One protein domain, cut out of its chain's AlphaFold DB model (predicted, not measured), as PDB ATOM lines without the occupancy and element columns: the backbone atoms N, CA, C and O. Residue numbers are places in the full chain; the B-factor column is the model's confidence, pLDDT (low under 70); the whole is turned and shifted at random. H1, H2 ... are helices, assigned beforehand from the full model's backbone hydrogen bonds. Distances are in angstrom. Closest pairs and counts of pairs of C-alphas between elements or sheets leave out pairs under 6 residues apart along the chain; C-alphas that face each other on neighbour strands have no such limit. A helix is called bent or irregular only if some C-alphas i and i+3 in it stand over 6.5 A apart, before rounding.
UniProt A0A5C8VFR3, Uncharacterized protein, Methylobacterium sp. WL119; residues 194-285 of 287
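This is residues 194 to 285 of the 287 residues of an uncharacterized protein of Methylobacterium sp. WL119 (UniProt A0A5C8VFR3). Four mostly crossed helices form a rounded, compact cluster: H3 and H4 pack on H1, and H2 packs on H4. The printed part has 92 residues, named helices H1 to H4 in chain order and no named strand, all helix; the radius of gyration of the C-alphas is 12.4 A, the spans 35 by 26 by 18 A.

H1, residues 197 to 213, touches H3, residues 240 to 252, at a steep tilt of 38 degrees, closest at C-alphas 204 and 247, 4.1 A. H4, residues 263 to 283, touches H1 with residues 273 to 281 alone, closest at C-alphas 277 and 203, 6.1 A. H2, residues 220 to 233, touches H4 with H4's residues 274 to 281 alone, closest at C-alphas 230 and 278, 4.7 A. H3 and H4 are apart. Every O i to N i+4 pair is within hydrogen-bond range in H1 and H2, 13 of 17 in H4 and 4 of 9 in H3, where 5 of 10 O i to N i+3 pairs are.

H1, 24.5 A, begins at C-alpha 197 (303.421, 264.324, 208.712). H2 measures 20.2 A and H3 16.6 A. H4, 29.6 A, ends at C-alpha 283 (291.160, 272.178, 212.498); it is irregular, C-alphas 268 and 271 being 7.4 A apart.

The printed part has no cut, and its three links are short. Among residues under pLDDT 70 are 252 to 263.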
ATOM      1  N   ASN A 194     298.167 258.528 215.438       75.06
ATOM      2  CA  ASN A 194     299.441 259.162 215.112       75.06
ATOM      3  C   ASN A 194     299.214 260.486 214.371       75.06
ATOM      4  O   ASN A 194     298.415 260.569 213.433       75.06
ATOM      5  N   THR A 195     299.944 261.520 214.777       77.31
ATOM      6  CA  THR A 195     299.918 262.814 214.092       77.31
ATOM      7  C   THR A 195     300.420 262.659 212.653       77.31
ATOM      8  O   THR A 195     301.426 261.982 212.404       77.31
ATOM      9  N   SER A 196     299.717 263.273 211.694       83.00
ATOM     10  CA  SER A 196     300.103 263.223 210.281       83.00
ATOM     11  C   SER A 196     301.383 264.025 210.027       83.00
ATOM     12  O   SER A 196     301.675 265.007 210.711       83.00
ATOM     13  N   GLU A 197     302.164 263.630 209.020       86.94
ATOM     14  CA  GLU A 197     303.421 264.324 208.712       86.94
ATOM     15  C   GLU A 197     303.204 265.784 208.295       86.94
ATOM     16  O   GLU A 197     303.964 266.659 208.706       86.94
ATOM     17  N   ALA A 198     302.145 266.057 207.525       85.19
ATOM     18  CA  ALA A 198     301.779 267.408 207.101       85.19
ATOM     19  C   ALA A 198     301.489 268.331 208.297       85.19
ATOM     20  O   ALA A 198     301.885 269.494 208.302       85.19
ATOM     21  N   MET A 199     300.855 267.795 209.342       85.19
ATOM     22  CA  MET A 199     300.561 268.535 210.567       85.19
ATOM     23  C   MET A 199     301.822 268.854 211.364       85.19
ATOM     24  O   MET A 199     301.988 269.984 211.813       85.19
ATOM     25  N   LEU A 200     302.741 267.892 211.486       88.94
ATOM     26  CA  LEU A 200     304.032 268.132 212.136       88.94
ATOM     27  C   LEU A 200     304.859 269.178 211.376       88.94
ATOM     28  O   LEU A 200     305.464 270.041 212.001       88.94
ATOM     29  N   ARG A 201     304.842 269.169 210.037       89.50
ATOM     30  CA  ARG A 201     305.512 270.212 209.239       89.50
ATOM     31  C   ARG A 201     304.925 271.600 209.504       89.50
ATOM     32  O   ARG A 201     305.680 272.512 209.828       89.50
ATOM     33  N   ARG A 202     303.592 271.731 209.474       88.38
ATOM     34  CA  ARG A 202     302.894 272.987 209.805       88.38
ATOM     35  C   ARG A 202     303.206 273.476 211.218       88.38
ATOM     36  O   ARG A 202     303.442 274.663 211.408       88.38
ATOM     37  N   ALA A 203     303.264 272.574 212.199       90.56
ATOM     38  CA  ALA A 203     303.654 272.930 213.563       90.56
ATOM     39  C   ALA A 203     305.092 273.479 213.619       90.56
ATOM     40  O   ALA A 203     305.348 274.463 214.306       90.56
ATOM     41  N   GLY A 204     306.028 272.889 212.868       89.88
ATOM     42  CA  GLY A 204     307.404 273.389 212.768       89.88
ATOM     43  C   GLY A 204     307.513 274.766 212.115       89.88
ATOM     44  O   GLY A 204     308.268 275.611 212.599       89.88
ATOM     45  N   GLU A 205     306.748 275.005 211.049       90.00
ATOM     46  CA  GLU A 205     306.664 276.305 210.371       90.00
ATOM     47  C   GLU A 205     306.096 277.387 211.290       90.00
ATOM     48  O   GLU A 205     306.692 278.460 211.396       90.00
ATOM     49  N   LEU A 206     305.005 277.078 211.997       91.44
ATOM     50  CA  LEU A 206     304.348 277.981 212.941       91.44
ATOM     51  C   LEU A 206     305.287 278.359 214.085       91.44
ATOM     52  O   LEU A 206     305.486 279.544 214.338       91.44
ATOM     53  N   ILE A 207     305.930 277.375 214.718       90.06
ATOM     54  CA  ILE A 207     306.901 277.632 215.787       90.06
ATOM     55  C   ILE A 207     308.034 278.530 215.279       90.06
ATOM     56  O   ILE A 207     308.355 279.528 215.915       90.06
ATOM     57  N   GLY A 208     308.616 278.217 214.118       87.88
ATOM     58  CA  GLY A 208     309.702 279.027 213.566       87.88
ATOM     59  C   GLY A 208     309.268 280.442 213.162       87.88
ATOM     60  O   GLY A 208     310.066 281.372 213.254       87.88
ATOM     61  N   ALA A 209     308.030 280.624 212.693       88.25
ATOM     62  CA  ALA A 209     307.469 281.943 212.404       88.25
ATOM     63  C   ALA A 209     307.248 282.754 213.686       88.25
ATOM     64  O   ALA A 209     307.634 283.918 213.735       88.25
ATOM     65  N   HIS A 210     306.709 282.120 214.726       89.44
ATOM     66  CA  HIS A 210     306.478 282.750 216.018       89.44
ATOM     67  C   HIS A 210     307.791 283.158 216.704       89.44
ATOM     68  O   HIS A 210     307.883 284.252 217.249       89.44
ATOM     69  N   GLU A 211     308.827 282.320 216.661       87.31
ATOM     70  CA  GLU A 211     310.161 282.669 217.175       87.31
ATOM     71  C   GLU A 211     310.732 283.916 216.494       87.31
ATOM     72  O   GLU A 211     311.229 284.813 217.167       87.31
ATOM     73  N   ARG A 212     310.615 284.006 215.160       86.81
ATOM     74  CA  ARG A 212     311.099 285.165 214.392       86.81
ATOM     75  C   ARG A 212     310.297 286.433 214.662       86.81
ATOM     76  O   ARG A 212     310.882 287.505 214.705       86.81
ATOM     77  N   ALA A 213     308.980 286.319 214.812       85.81
ATOM     78  CA  ALA A 213     308.112 287.469 215.061       85.81
ATOM     79  C   ALA A 213     308.339 288.098 216.446       85.81
ATOM     80  O   ALA A 213     308.095 289.286 216.622       85.81
ATOM     81  N   HIS A 214     308.815 287.306 217.408       83.38
ATOM     82  CA  HIS A 214     308.956 287.704 218.809       83.38
ATOM     83  C   HIS A 214     310.408 287.656 219.322       83.38
ATOM     84  O   HIS A 214     310.621 287.782 220.521       83.38
ATOM     85  N   ASP A 215     311.382 287.461 218.428       82.12
ATOM     86  CA  ASP A 215     312.835 287.463 218.679       82.12
ATOM     87  C   ASP A 215     313.334 286.561 219.831       82.12
ATOM     88  O   ASP A 215     314.245 286.904 220.589       82.12
ATOM     89  N   TYR A 216     312.782 285.347 219.935       83.69
ATOM     90  CA  TYR A 216     313.236 284.341 220.902       83.69
ATOM     91  C   TYR A 216     313.532 282.990 220.246       83.69
ATOM     92  O   TYR A 216     313.112 282.697 219.130       83.69
ATOM     93  N   GLY A 217     314.254 282.131 220.969       80.81
ATOM     94  CA  GLY A 217     314.495 280.744 220.578       80.81
ATOM     95  C   GLY A 217     314.030 279.769 221.653       80.81
ATOM     96  O   GLY A 217     314.149 280.066 222.841       80.81
ATOM     97  N   ILE A 218     313.551 278.596 221.244       83.88
ATOM     98  CA  ILE A 218     313.184 277.489 222.140       83.88
ATOM     99  C   ILE A 218     314.103 276.294 221.942       83.88
ATOM    100  O   ILE A 218     314.583 276.009 220.840       83.88
ATOM    101  N   THR A 219     314.315 275.537 223.009       85.06
ATOM    102  CA  THR A 219     315.036 274.269 222.939       85.06
ATOM    103  C   THR A 219     314.198 273.190 222.248       85.06
ATOM    104  O   THR A 219     312.975 273.281 222.112       85.06
ATOM    105  N   ARG A 220     314.866 272.113 221.821       87.06
ATOM    106  CA  ARG A 220     314.199 270.951 221.218       87.06
ATOM    107  C   ARG A 220     313.158 270.351 222.157       87.06
ATOM    108  O   ARG A 220     312.086 269.965 221.703       87.06
ATOM    109  N   ASP A 221     313.501 270.244 223.433       83.94
ATOM    110  CA  ASP A 221     312.682 269.537 224.409       83.94
ATOM    111  C   ASP A 221     311.461 270.383 224.806       83.94
ATOM    112  O   ASP A 221     310.366 269.844 224.946       83.94
ATOM    113  N   GLU A 222     311.604 271.713 224.876       86.62
ATOM    114  CA  GLU A 222     310.473 272.644 225.026       86.62
ATOM    115  C   GLU A 222     309.528 272.579 223.824       86.62
ATOM    116  O   GLU A 222     308.315 272.473 223.996       86.62
ATOM    117  N   ALA A 223     310.081 272.569 222.609       88.56
ATOM    118  CA  ALA A 223     309.307 272.424 221.381       88.56
ATOM    119  C   ALA A 223     308.566 271.077 221.319       88.56
ATOM    120  O   ALA A 223     307.407 271.026 220.914       88.56
ATOM    121  N   LEU A 224     309.227 269.986 221.722       89.81
ATOM    122  CA  LEU A 224     308.628 268.654 221.750       89.81
ATOM    123  C   LEU A 224     307.475 268.595 222.748       89.81
ATOM    124  O   LEU A 224     306.402 268.133 222.373       89.81
ATOM    125  N   ARG A 225     307.672 269.092 223.977       87.31
ATOM    126  CA  ARG A 225     306.606 269.156 224.987       87.31
ATOM    127  C   ARG A 225     305.427 269.980 224.489       87.31
ATOM    128  O   ARG A 225     304.311 269.492 224.517       87.31
ATOM    129  N   LEU A 226     305.678 271.165 223.934       91.19
ATOM    130  CA  LEU A 226     304.623 272.037 223.418       91.19
ATOM    131  C   LEU A 226     303.768 271.346 222.344       91.19
ATOM    132  O   LEU A 226     302.542 271.375 222.420       91.19
ATOM    133  N   VAL A 227     304.402 270.692 221.365       89.75
ATOM    134  CA  VAL A 227     303.688 269.992 220.281       89.75
ATOM    135  C   VAL A 227     303.006 268.714 220.782       89.75
ATOM    136  O   VAL A 227     301.899 268.412 220.342       89.75
ATOM    137  N   ALA A 228     303.635 267.966 221.691       85.94
ATOM    138  CA  ALA A 228     303.067 266.751 222.269       85.94
ATOM    139  C   ALA A 228     301.855 267.053 223.164       85.94
ATOM    140  O   ALA A 228     300.819 266.413 222.996       85.94
ATOM    141  N   ASP A 229     301.947 268.060 224.036       83.69
ATOM    142  CA  ASP A 229     300.861 268.495 224.919       83.69
ATOM    143  C   ASP A 229     299.658 268.987 224.094       83.69
ATOM    144  O   ASP A 229     298.513 268.609 224.360       83.69
ATOM    145  N   ALA A 230     299.910 269.766 223.034       84.94
ATOM    146  CA  ALA A 230     298.873 270.239 222.118       84.94
ATOM    147  C   ALA A 230     298.210 269.085 221.341       84.94
ATOM    148  O   ALA A 230     296.985 269.024 221.241       84.94
ATOM    149  N   ALA A 231     298.989 268.128 220.827       79.94
ATOM    150  CA  ALA A 231     298.451 266.945 220.152       79.94
ATOM    151  C   ALA A 231     297.618 266.068 221.103       79.94
ATOM    152  O   ALA A 231     296.559 265.553 220.726       79.94
ATOM    153  N   GLN A 232     298.075 265.932 222.350       76.75
ATOM    154  CA  GLN A 232     297.435 265.121 223.375       76.75
ATOM    155  C   GLN A 232     296.038 265.638 223.741       76.75
ATOM    156  O   GLN A 232     295.136 264.817 223.925       76.75
ATOM    157  N   GLN A 233     295.816 266.959 223.772       74.56
ATOM    158  CA  GLN A 233     294.477 267.543 223.975       74.56
ATOM    159  C   GLN A 233     293.451 267.080 222.928       74.56
ATOM    160  O   GLN A 233     292.251 267.068 223.192       74.56
ATOM    161  N   HIS A 234     293.921 266.635 221.762       74.00
ATOM    162  CA  HIS A 234     293.094 266.151 220.660       74.00
ATOM    163  C   HIS A 234     293.218 264.637 220.430       74.00
ATOM    164  O   HIS A 234     292.873 264.148 219.353       74.00
ATOM    165  N   GLY A 235     293.710 263.883 221.422       68.94
ATOM    166  CA  GLY A 235     293.821 262.423 221.349       68.94
ATOM    167  C   GLY A 235     294.805 261.933 220.281       68.94
ATOM    168  O   GLY A 235     294.605 260.866 219.695       68.94
ATOM    169  N   ARG A 236     295.840 262.723 219.980       76.69
ATOM    170  CA  ARG A 236     296.881 262.383 219.005       76.69
ATOM    171  C   ARG A 236     298.222 262.176 219.694       76.69
ATOM    172  O   ARG A 236     298.519 262.812 220.700       76.69
ATOM    173  N   GLU A 237     299.044 261.305 219.118       82.88
ATOM    174  CA  GLU A 237     300.404 261.047 219.597       82.88
ATOM    175  C   GLU A 237     301.445 261.637 218.639       82.88
ATOM    176  O   GLU A 237     301.272 261.657 217.411       82.88
ATOM    177  N   VAL A 238     302.541 262.134 219.212       83.81
ATOM    178  CA  VAL A 238     303.682 262.691 218.484       83.81
ATOM    179  C   VAL A 238     304.887 261.793 218.722       83.81
ATOM    180  O   VAL A 238     305.486 261.792 219.790       83.81
ATOM    181  N   SER A 239     305.274 261.039 217.694       86.88
ATOM    182  CA  SER A 239     306.518 260.268 217.725       86.88
ATOM    183  C   SER A 239     307.724 261.207 217.761       86.88
ATOM    184  O   SER A 239     307.897 262.026 216.855       86.88
ATOM    185  N   GLU A 240     308.610 261.032 218.741       87.38
ATOM    186  CA  GLU A 240     309.841 261.819 218.879       87.38
ATOM    187  C   GLU A 240     310.721 261.758 217.615       87.38
ATOM    188  O   GLU A 240     311.250 262.775 217.155       87.38
ATOM    189  N   ARG A 241     310.812 260.584 216.974       88.50
ATOM    190  CA  ARG A 241     311.543 260.409 215.707       88.50
ATOM    191  C   ARG A 241     310.950 261.279 214.595       88.50
ATOM    192  O   ARG A 241     311.698 261.930 213.860       88.50
ATOM    193  N   ARG A 242     309.618 261.298 214.465       87.38
ATOM    194  CA  ARG A 242     308.919 262.117 213.460       87.38
ATOM    195  C   ARG A 242     309.023 263.601 213.786       87.38
ATOM    196  O   ARG A 242     309.312 264.383 212.887       87.38
ATOM    197  N   PHE A 243     308.887 263.976 215.057       91.50
ATOM    198  CA  PHE A 243     309.097 265.341 215.532       91.50
ATOM    199  C   PHE A 243     310.493 265.855 215.163       91.50
ATOM    200  O   PHE A 243     310.627 266.900 214.523       91.50
ATOM    201  N   LYS A 244     311.543 265.088 215.480       90.38
ATOM    202  CA  LYS A 244     312.926 265.470 215.175       90.38
ATOM    203  C   LYS A 244     313.122 265.719 213.678       90.38
ATOM    204  O   LYS A 244     313.776 266.691 213.310       90.38
ATOM    205  N   LYS A 245     312.546 264.866 212.824       90.94
ATOM    206  CA  LYS A 245     312.657 264.960 211.359       90.94
ATOM    207  C   LYS A 245     311.836 266.110 210.765       90.94
ATOM    208  O   LYS A 245     312.316 266.773 209.853       90.94
ATOM    209  N   LEU A 246     310.605 266.313 211.235       89.94
ATOM    210  CA  LEU A 246     309.605 267.146 210.552       89.94
ATOM    211  C   LEU A 246     309.391 268.517 211.197       89.94
ATOM    212  O   LEU A 246     309.024 269.451 210.494       89.94
ATOM    213  N   VAL A 247     309.634 268.640 212.503       89.00
ATOM    214  CA  VAL A 247     309.472 269.889 213.263       89.00
ATOM    215  C   VAL A 247     310.836 270.526 213.525       89.00
ATOM    216  O   VAL A 247     311.033 271.713 213.283       89.00
ATOM    217  N   TRP A 248     311.800 269.741 214.015       89.25
ATOM    218  CA  TRP A 248     313.055 270.281 214.549       89.25
ATOM    219  C   TRP A 248     314.164 270.454 213.504       89.25
ATOM    220  O   TRP A 248     314.774 271.519 213.421       89.25
ATOM    221  N   ALA A 249     314.445 269.432 212.691       84.75
ATOM    222  CA  ALA A 249     315.518 269.490 211.693       84.75
ATOM    223  C   ALA A 249     315.370 270.650 210.683       84.75
ATOM    224  O   ALA A 249     316.370 271.333 210.449       84.75
ATOM    225  N   PRO A 250     314.169 270.962 210.145       81.38
ATOM    226  CA  PRO A 250     314.001 272.070 209.199       81.38
ATOM    227  C   PRO A 250     314.337 273.447 209.786       81.38
ATOM    228  O   PRO A 250     314.749 274.344 209.055       81.38
ATOM    229  N   ARG A 251     314.220 273.614 211.110       73.25
ATOM    230  CA  ARG A 251     314.533 274.872 211.808       73.25
ATOM    231  C   ARG A 251     316.038 275.139 211.886       73.25
ATOM    232  O   ARG A 251     316.451 276.292 211.875       73.25
ATOM    233  N   LYS A 252     316.868 274.086 211.884       62.78
ATOM    234  CA  LYS A 252     318.338 274.203 211.885       62.78
ATOM    235  C   LYS A 252     318.939 274.529 210.516       62.78
ATOM    236  O   LYS A 252     320.071 274.986 210.460       62.78
ATOM    237  N   ALA A 253     318.204 274.300 209.427       52.84
ATOM    238  CA  ALA A 253     318.708 274.486 208.066       52.84
ATOM    239  C   ALA A 253     318.628 275.943 207.559       52.84
ATOM    240  O   ALA A 253     319.178 276.240 206.505       52.84
ATOM    241  N   LYS A 254     317.941 276.847 208.278       51.03
ATOM    242  CA  LYS A 254     317.677 278.229 207.823       51.03
ATOM    243  C   LYS A 254     318.134 279.346 208.770       51.03
ATOM    244  O   LYS A 254     317.892 280.506 208.461       51.03
ATOM    245  N   ALA A 255     318.788 279.043 209.887       43.81
ATOM    246  CA  ALA A 255     319.212 280.068 210.835       43.81
ATOM    247  C   ALA A 255     320.707 279.941 211.128       43.81
ATOM    248  O   ALA A 255     321.161 278.942 211.689       43.81
ATOM    249  N   GLY A 256     321.463 280.985 210.771       47.62
ATOM    250  CA  GLY A 256     322.726 281.280 211.435       47.62
ATOM    251  C   GLY A 256     322.540 281.281 212.957       47.62
ATOM    252  O   GLY A 256     321.419 281.388 213.449       47.62
ATOM    253  N   ARG A 257     323.654 281.070 213.666       42.50
ATOM    254  CA  ARG A 257     323.807 280.901 215.124       42.50
ATOM    255  C   ARG A 257     322.551 281.299 215.936       42.50
ATOM    256  O   ARG A 257     322.200 282.476 215.918       42.50
ATOM    257  N   PRO A 258     321.889 280.359 216.641       49.50
ATOM    258  CA  PRO A 258     320.630 280.644 217.327       49.50
ATOM    259  C   PRO A 258     320.797 281.841 218.267       49.50
ATOM    260  O   PRO A 258     321.752 281.876 219.049       49.50
ATOM    261  N   ALA A 259     319.876 282.806 218.168       50.69
ATOM    262  CA  ALA A 259     319.749 283.887 219.135       50.69
ATOM    263  C   ALA A 259     319.757 283.278 220.545       50.69
ATOM    264  O   ALA A 259     319.170 282.210 220.763       50.69
ATOM    265  N   LYS A 260     320.483 283.899 221.486       55.72
ATOM    266  CA  LYS A 260     320.523 283.445 222.885       55.72
ATOM    267  C   LYS A 260     319.090 283.163 223.333       55.72
ATOM    268  O   LYS A 260     318.228 284.012 223.150       55.72
ATOM    269  N   THR A 261     318.841 281.979 223.889       57.81
ATOM    270  CA  THR A 261     317.531 281.583 224.416       57.81
ATOM    271  C   THR A 261     317.067 282.625 225.435       57.81
ATOM    272  O   THR A 261     317.495 282.600 226.589       57.81
ATOM    273  N   GLN A 262     316.222 283.564 225.008       69.00
ATOM    274  CA  GLN A 262     315.625 284.572 225.876       69.00
ATOM    275  C   GLN A 262     314.484 283.902 226.644       69.00
ATOM    276  O   GLN A 262     313.320 283.964 226.249       69.00
ATOM    277  N   LYS A 263     314.833 283.174 227.713       68.38
ATOM    278  CA  LYS A 263     313.875 282.391 228.517       68.38
ATOM    279  C   LYS A 263     312.671 283.220 228.960       68.38
ATOM    280  O   LYS A 263     311.564 282.698 228.965       68.38
ATOM    281  N   GLU A 264     312.880 284.487 229.299       75.31
ATOM    282  CA  GLU A 264     311.821 285.403 229.737       75.31
ATOM    283  C   GLU A 264     310.784 285.651 228.634       75.31
ATOM    284  O   GLU A 264     309.587 285.491 228.874       75.31
ATOM    285  N   GLN A 265     311.232 285.916 227.406       77.88
ATOM    286  CA  GLN A 265     310.337 286.102 226.262       77.88
ATOM    287  C   GLN A 265     309.596 284.812 225.897       77.88
ATOM    288  O   GLN A 265     308.391 284.838 225.655       77.88
ATOM    289  N   PHE A 266     310.274 283.658 225.923       79.75
ATOM    290  CA  PHE A 266     309.582 282.386 225.706       79.75
ATOM    291  C   PHE A 266     308.513 282.142 226.777       79.75
ATOM    292  O   PHE A 266     307.397 281.764 226.437       79.75
ATOM    293  N   VAL A 267     308.808 282.387 228.058       81.94
ATOM    294  CA  VAL A 267     307.828 282.237 229.146       81.94
ATOM    295  C   VAL A 267     306.613 283.141 228.923       81.94
ATOM    296  O   VAL A 267     305.487 282.672 229.085       81.94
ATOM    297  N   GLN A 268     306.826 284.384 228.485       85.88
ATOM    298  CA  GLN A 268     305.755 285.336 228.183       85.88
ATOM    299  C   GLN A 268     304.870 284.884 227.011       85.88
ATOM    300  O   GLN A 268     303.650 285.026 227.066       85.88
ATOM    301  N   HIS A 269     305.464 284.302 225.967       85.75
ATOM    302  CA  HIS A 269     304.758 283.930 224.737       85.75
ATOM    303  C   HIS A 269     304.329 282.456 224.659       85.75
ATOM    304  O   HIS A 269     303.610 282.067 223.740       85.75
ATOM    305  N   ARG A 270     304.729 281.617 225.623       86.06
ATOM    306  CA  ARG A 270     304.480 280.166 225.598       86.06
ATOM    307  C   ARG A 270     302.999 279.819 225.484       86.06
ATOM    308  O   ARG A 270     302.663 278.880 224.768       86.06
ATOM    309  N   ALA A 271     302.135 280.530 226.208       84.50
ATOM    310  CA  ALA A 271     300.698 280.260 226.206       84.50
ATOM    311  C   ALA A 271     300.068 280.545 224.834       84.50
ATOM    312  O   ALA A 271     299.285 279.736 224.341       84.50
ATOM    313  N   ASP A 272     300.463 281.646 224.193       88.25
ATOM    314  CA  ASP A 272     299.984 282.008 222.859       88.25
ATOM    315  C   ASP A 272     300.470 281.007 221.801       88.25
ATOM    316  O   ASP A 272     299.667 280.419 221.073       88.25
ATOM    317  N   LEU A 273     301.769 280.685 221.809       89.06
ATOM    318  CA  LEU A 273     302.329 279.668 220.919       89.06
ATOM    319  C   LEU A 273     301.641 278.304 221.105       89.06
ATOM    320  O   LEU A 273     301.358 277.609 220.127       89.06
ATOM    321  N   PHE A 274     301.347 277.916 222.348       88.44
ATOM    322  CA  PHE A 274     300.614 276.689 222.640       88.44
ATOM    323  C   PHE A 274     299.217 276.695 222.007       88.44
ATOM    324  O   PHE A 274     298.854 275.728 221.337       88.44
ATOM    325  N   MET A 275     298.455 277.782 222.161       87.00
ATOM    326  CA  MET A 275     297.109 277.913 221.590       87.00
ATOM    327  C   MET A 275     297.120 277.836 220.061       87.00
ATOM    328  O   MET A 275     296.297 277.133 219.467       87.00
ATOM    329  N   GLN A 276     298.081 278.499 219.417       88.81
ATOM    330  CA  GLN A 276     298.232 278.462 217.963       88.81
ATOM    331  C   GLN A 276     298.580 277.053 217.455       88.81
ATOM    332  O   GLN A 276     298.009 276.581 216.468       88.81
ATOM    333  N   VAL A 277     299.471 276.340 218.153       89.00
ATOM    334  CA  VAL A 277     299.801 274.948 217.819       89.00
ATOM    335  C   VAL A 277     298.605 274.022 218.067       89.00
ATOM    336  O   VAL A 277     298.301 273.201 217.204       89.00
ATOM    337  N   ALA A 278     297.876 274.172 219.176       84.00
ATOM    338  CA  ALA A 278     296.664 273.399 219.470       84.00
ATOM    339  C   ALA A 278     295.574 273.587 218.396       84.00
ATOM    340  O   ALA A 278     294.950 272.616 217.957       84.00
ATOM    341  N   ALA A 279     295.407 274.804 217.867       85.31
ATOM    342  CA  ALA A 279     294.458 275.090 216.788       85.31
ATOM    343  C   ALA A 279     294.737 274.297 215.489       85.31
ATOM    344  O   ALA A 279     293.799 273.933 214.764       85.31
ATOM    345  N   LEU A 280     296.000 273.948 215.202       84.81
ATOM    346  CA  LEU A 280     296.352 273.073 214.069       84.81
ATOM    347  C   LEU A 280     295.776 271.661 214.235       84.81
ATOM    348  O   LEU A 280     295.361 271.031 213.260       84.81
ATOM    349  N   PHE A 281     295.724 271.161 215.468       79.06
ATOM    350  CA  PHE A 281     295.177 269.843 215.773       79.06
ATOM    351  C   PHE A 281     293.642 269.856 215.767       79.06
ATOM    352  O   PHE A 281     293.038 268.915 215.244       79.06
ATOM    353  N   ALA A 282     293.017 270.942 216.232       74.19
ATOM    354  CA  ALA A 282     291.564 271.130 216.213       74.19
ATOM    355  C   ALA A 282     290.973 271.225 214.790       74.19
ATOM    356  O   ALA A 282     289.952 270.603 214.496       74.19
ATOM    357  N   SER A 283     291.627 271.961 213.884       62.38
ATOM    358  CA  SER A 283     291.160 272.178 212.498       62.38
ATOM    359  C   SER A 283     291.178 270.915 211.624       62.38
ATOM    360  O   SER A 283     290.446 270.825 210.646       62.38
ATOM    361  N   SER A 284     291.958 269.906 212.008       54.69
ATOM    362  CA  SER A 284     292.052 268.610 211.319       54.69
ATOM    363  C   SER A 284     291.055 267.544 211.788       54.69
ATOM    364  O   SER A 284     291.102 266.408 211.314       54.69
ATOM    365  N   ALA A 285     290.245 267.861 212.802       47.75
ATOM    366  CA  ALA A 285     289.285 266.945 213.411       47.75
ATOM    367  C   ALA A 285     287.861 267.102 212.846       47.75
ATOM    368  O   ALA A 285     286.970 266.355 213.248       47.75
TER     369      ALA A 285